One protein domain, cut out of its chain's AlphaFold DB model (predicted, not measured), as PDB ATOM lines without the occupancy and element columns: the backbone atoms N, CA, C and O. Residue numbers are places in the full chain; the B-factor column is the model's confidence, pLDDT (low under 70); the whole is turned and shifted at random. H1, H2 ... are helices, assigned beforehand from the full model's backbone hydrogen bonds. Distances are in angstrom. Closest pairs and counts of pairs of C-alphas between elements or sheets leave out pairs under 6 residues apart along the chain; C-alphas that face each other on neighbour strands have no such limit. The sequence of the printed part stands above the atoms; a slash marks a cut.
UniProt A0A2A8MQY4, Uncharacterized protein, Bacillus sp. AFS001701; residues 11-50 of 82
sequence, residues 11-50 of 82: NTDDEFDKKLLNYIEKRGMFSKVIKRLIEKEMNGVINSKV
ATOM      1  N   ASN A  11     135.981 125.326 123.765       89.25
ATOM      2  CA  ASN A  11     137.359 125.036 123.434       89.25
ATOM      3  C   ASN A  11     137.968 126.229 122.688       89.25
ATOM      4  O   ASN A  11     137.633 126.504 121.541       89.25
ATOM      5  N   THR A  12     138.895 126.938 123.325       85.81
ATOM      6  CA  THR A  12     139.552 128.091 122.701       85.81
ATOM      7  C   THR A  12     140.550 127.708 121.616       85.81
ATOM      8  O   THR A  12     140.970 128.583 120.862       85.81
ATOM      9  N   ASP A  13     140.956 126.449 121.514       91.19
ATOM     10  CA  ASP A  13     141.883 126.019 120.464       91.19
ATOM     11  C   ASP A  13     141.162 125.793 119.134       91.19
ATOM     12  O   ASP A  13     141.768 125.915 118.070       91.19
ATOM     13  N   ASP A  14     139.853 125.546 119.188       92.56
ATOM     14  CA  ASP A  14     139.021 125.405 118.006       92.56
ATOM     15  C   ASP A  14     138.531 126.773 117.500       92.56
ATOM     16  O   ASP A  14     138.027 127.627 118.240       92.56
ATOM     17  N   GLU A  15     138.702 127.010 116.198       88.19
ATOM     18  CA  GLU A  15     138.355 128.291 115.580       88.19
ATOM     19  C   GLU A  15     136.835 128.517 115.550       88.19
ATOM     20  O   GLU A  15     136.366 129.657 115.648       88.19
ATOM     21  N   PHE A  16     136.055 127.440 115.430       85.06
ATOM     22  CA  PHE A  16     134.604 127.520 115.394       85.06
ATOM     23  C   PHE A  16     134.047 127.865 116.777       85.06
ATOM     24  O   PHE A  16     133.256 128.806 116.892       85.06
ATOM     25  N   ASP A  17     134.533 127.209 117.830       85.69
ATOM     26  CA  ASP A  17     134.161 127.524 119.211       85.69
ATOM     27  C   ASP A  17     134.571 128.947 119.607       85.69
ATOM     28  O   ASP A  17     133.783 129.661 120.229       85.69
ATOM     29  N   LYS A  18     135.740 129.434 119.167       89.62
ATOM     30  CA  LYS A  18     136.134 130.848 119.333       89.62
ATOM     31  C   LYS A  18     135.164 131.819 118.661       89.62
ATOM     32  O   LYS A  18     134.798 132.842 119.244       89.62
ATOM     33  N   LYS A  19     134.758 131.542 117.417       88.56
ATOM     34  CA  LYS A  19     133.784 132.380 116.691       88.56
ATOM     35  C   LYS A  19     132.429 132.366 117.387       88.56
ATOM     36  O   LYS A  19     131.803 133.418 117.525       88.56
ATOM     37  N   LEU A  20     132.001 131.194 117.845       84.69
ATOM     38  CA  LEU A  20     130.755 131.012 118.567       84.69
ATOM     39  C   LEU A  20     130.777 131.770 119.901       84.69
ATOM     40  O   LEU A  20     129.862 132.552 120.155       84.69
ATOM     41  N   LEU A  21     131.847 131.643 120.688       87.50
ATOM     42  CA  LEU A  21     132.063 132.387 121.932       87.50
ATOM     43  C   LEU A  21     131.966 133.903 121.703       87.50
ATOM     44  O   LEU A  21     131.123 134.562 122.312       87.50
ATOM     45  N   ASN A  22     132.720 134.438 120.738       88.62
ATOM     46  CA  ASN A  22     132.674 135.860 120.366       88.62
ATOM     47  C   ASN A  22     131.268 136.329 119.953       88.62
ATOM     48  O   ASN A  22     130.858 137.463 120.218       88.62
ATOM     49  N   TYR A  23     130.516 135.479 119.251       85.94
ATOM     50  CA  TYR A  23     129.157 135.792 118.827       85.94
ATOM     51  C   TYR A  23     128.184 135.856 120.012       85.94
ATOM     52  O   TYR A  23     127.297 136.715 120.047       85.94
ATOM     53  N   ILE A  24     128.354 134.960 120.984       86.75
ATOM     54  CA  ILE A  24     127.541 134.882 122.200       86.75
ATOM     55  C   ILE A  24     127.827 136.069 123.109       86.75
ATOM     56  O   ILE A  24     126.880 136.719 123.541       86.75
ATOM     57  N   GLU A  25     129.097 136.407 123.341       85.50
ATOM     58  CA  GLU A  25     129.488 137.549 124.180       85.50
ATOM     59  C   GLU A  25     128.812 138.851 123.734       85.50
ATOM     60  O   GLU A  25     128.343 139.633 124.557       85.50
ATOM     61  N   LYS A  26     128.647 139.043 122.420       82.44
ATOM     62  CA  LYS A  26     127.965 140.216 121.853       82.44
ATOM     63  C   LYS A  26     126.437 140.181 121.964       82.44
ATOM     64  O   LYS A  26     125.798 141.217 121.800       82.44
ATOM     65  N   ARG A  27     125.823 139.010 122.167       79.88
ATOM     66  CA  ARG A  27     124.357 138.810 122.107       79.88
ATOM     67  C   ARG A  27     123.724 138.323 123.411       79.88
ATOM     68  O   ARG A  27     122.495 138.317 123.509       79.88
ATOM     69  N   GLY A  28     124.521 137.934 124.401       79.25
ATOM     70  CA  GLY A  28     124.065 137.488 125.715       79.25
ATOM     71  C   GLY A  28     124.066 135.966 125.869       79.25
ATOM     72  O   GLY A  28     125.024 135.292 125.533       79.25
ATOM     73  N   MET A  29     123.009 135.392 126.444       83.56
ATOM     74  CA  MET A  29     123.021 133.986 126.876       83.56
ATOM     75  C   MET A  29     123.110 132.974 125.719       83.56
ATOM     76  O   MET A  29     122.207 132.915 124.878       83.56
ATOM     77  N   PHE A  30     124.101 132.075 125.775       84.50
ATOM     78  CA  PHE A  30     124.333 131.013 124.785       84.50
ATOM     79  C   PHE A  30     123.079 130.213 124.421       84.50
ATOM     80  O   PHE A  30     122.700 130.133 123.254       84.50
ATOM     81  N   SER A  31     122.379 129.667 125.419       83.56
ATOM     82  CA  SER A  31     121.222 128.801 125.167       83.56
ATOM     83  C   SER A  31     120.098 129.514 124.413       83.56
ATOM     84  O   SER A  31     119.364 128.868 123.672       83.56
ATOM     85  N   LYS A  32     119.937 130.832 124.592       83.62
ATOM     86  CA  LYS A  32     118.942 131.612 123.841       83.62
ATOM     87  C   LYS A  32     119.373 131.797 122.389       83.62
ATOM     88  O   LYS A  32     118.534 131.714 121.498       83.62
ATOM     89  N   VAL A  33     120.664 132.030 122.159       84.88
ATOM     90  CA  VAL A  33     121.232 132.176 120.815       84.88
ATOM     91  C   VAL A  33     121.040 130.893 120.012       84.88
ATOM     92  O   VAL A  33     120.469 130.953 118.928       84.88
ATOM     93  N   ILE A  34     121.427 129.743 120.569       85.69
ATOM     94  CA  ILE A  34     121.299 128.449 119.886       85.69
ATOM     95  C   ILE A  34     119.838 128.110 119.590       85.69
ATOM     96  O   ILE A  34     119.515 127.789 118.452       85.69
ATOM     97  N   LYS A  35     118.934 128.264 120.567       87.94
ATOM     98  CA  LYS A  35     117.495 128.033 120.340       87.94
ATOM     99  C   LYS A  35     116.956 128.880 119.195       87.94
ATOM    100  O   LYS A  35     116.279 128.361 118.321       87.94
ATOM    101  N   ARG A  36     117.320 130.162 119.159       85.19
ATOM    102  CA  ARG A  36     116.893 131.072 118.094       85.19
ATOM    103  C   ARG A  36     117.475 130.696 116.730       85.19
ATOM    104  O   ARG A  36     116.814 130.919 115.722       85.19
ATOM    105  N   LEU A  37     118.711 130.199 116.676       84.12
ATOM    106  CA  LEU A  37     119.319 129.718 115.432       84.12
ATOM    107  C   LEU A  37     118.574 128.489 114.903       84.12
ATOM    108  O   LEU A  37     118.161 128.504 113.748       84.12
ATOM    109  N   ILE A  38     118.304 127.513 115.773       86.12
ATOM    110  CA  ILE A  38     117.535 126.306 115.436       86.12
ATOM    111  C   ILE A  38     116.125 126.679 114.965       86.12
ATOM    112  O   ILE A  38     115.688 126.239 113.909       86.12
ATOM    113  N   GLU A  39     115.420 127.545 115.697       88.38
ATOM    114  CA  GLU A  39     114.080 128.003 115.306       88.38
ATOM    115  C   GLU A  39     114.087 128.703 113.942       88.38
ATOM    116  O   GLU A  39     113.162 128.530 113.154       88.38
ATOM    117  N   LYS A  40     115.114 129.499 113.631       84.25
ATOM    118  CA  LYS A  40     115.228 130.159 112.322       84.25
ATOM    119  C   LYS A  40     115.466 129.175 111.186       84.25
ATOM    120  O   LYS A  40     114.886 129.355 110.118       84.25
ATOM    121  N   GLU A  41     116.307 128.176 111.424       84.38
ATOM    122  CA  GLU A  41     116.590 127.107 110.470       84.38
ATOM    123  C   GLU A  41     115.334 126.269 110.206       84.38
ATOM    124  O   GLU A  41     114.938 126.101 109.056       84.38
ATOM    125  N   MET A  42     114.628 125.861 111.265       83.19
ATOM    126  CA  MET A  42     113.373 125.109 111.168       83.19
ATOM    127  C   MET A  42     112.254 125.889 110.471       83.19
ATOM    128  O   MET A  42     111.468 125.308 109.730       83.19
ATOM    129  N   ASN A  43     112.181 127.205 110.681       84.69
ATOM    130  CA  ASN A  43     111.187 128.063 110.031       84.69
ATOM    131  C   ASN A  43     111.568 128.451 108.590       84.69
ATOM    132  O   ASN A  43     110.888 129.277 107.985       84.69
ATOM    133  N   GLY A  44     112.666 127.916 108.042       73.50
ATOM    134  CA  GLY A  44     113.092 128.190 106.669       73.50
ATOM    135  C   GLY A  44     113.528 129.638 106.426       73.50
ATOM    136  O   GLY A  44     113.658 130.051 105.276       73.50
ATOM    137  N   VAL A  45     113.795 130.425 107.480       65.00
ATOM    138  CA  VAL A  45     114.309 131.803 107.369       65.00
ATOM    139  C   VAL A  45     115.822 131.754 107.153       65.00
ATOM    140  O   VAL A  45     116.620 132.332 107.896       65.00
ATOM    141  N   ILE A  46     116.233 131.020 106.126       62.59
ATOM    142  CA  ILE A  46     117.587 131.078 105.608       62.59
ATOM    143  C   ILE A  46     117.583 132.256 104.639       62.59
ATOM    144  O   ILE A  46     117.145 132.155 103.497       62.59
ATOM    145  N   ASN A  47     118.040 133.418 105.112       60.09
ATOM    146  CA  ASN A  47     118.431 134.492 104.206       60.09
ATOM    147  C   ASN A  47     119.641 133.982 103.415       60.09
ATOM    148  O   ASN A  47     120.779 134.135 103.857       60.09
ATOM    149  N   SER A  48     119.390 133.366 102.258       53.81
ATOM    150  CA  SER A  48     120.379 132.917 101.274       53.81
ATOM    151  C   SER A  48     121.090 134.107 100.618       53.81
ATOM    152  O   SER A  48     121.012 134.332  99.417       53.81
ATOM    153  N   LYS A  49     121.777 134.914 101.428       51.62
ATOM    154  CA  LYS A  49     122.828 135.843 101.001       51.62
ATOM    155  C   LYS A  49     124.142 135.484 101.689       51.62
ATOM    156  O   LYS A  49     124.915 136.358 102.070       51.62
ATOM    157  N   VAL A  50     124.381 134.193 101.892       48.88
ATOM    158  CA  VAL A  50     125.726 133.701 102.176       48.88
ATOM    159  C   VAL A  50     126.363 133.483 100.814       48.88
ATOM    160  O   VAL A  50     125.940 132.615 100.060       48.88
TER     161      VAL A  50
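AT A GLANCE: This is residues 11 to 50 of the 82 residues of an uncharacterized protein of Bacillus sp. AFS001701 (UniProt A0A2A8MQY4). Two helices, H1 and then H2, meet near their ends at a corner and make an open L, with an unnamed tail, residues 43 to 50, turning off the far end of H2. The printed part has 40 residues with two named helices and no named strand, and its class is all helix. It is loose, with a radius of gyration of the C-alphas of 11.7 A and spans of 32 by 22 by 15 A.

IN THESE COORDINATES: H1 runs over residues 15 to 25, 15.4 A from C-alpha 15 at (138.355, 128.291, 115.580) to the last. H2 runs over residues 30 to 42, 18.4 A long, and ends with C-alpha 42 at (113.373, 125.109, 111.168).

HOW THE PARTS SIT: H1 and H2 are close but not clearly touching; their closest C-alphas, of Ile 24 and Phe 30, are 5.7 A apart. Their lines are about perpendicular, at 74 degrees. In H1 and H2 every O i to N i+4 pair is within hydrogen-bond range.

THE WHOLE: The C-alphas farthest apart, of Asp 13 and Asn 43, are 32.5 A apart. The link from H1 to H2 is tight, and the printed part has no cut. Residues 45 to 50 have pLDDT under 70.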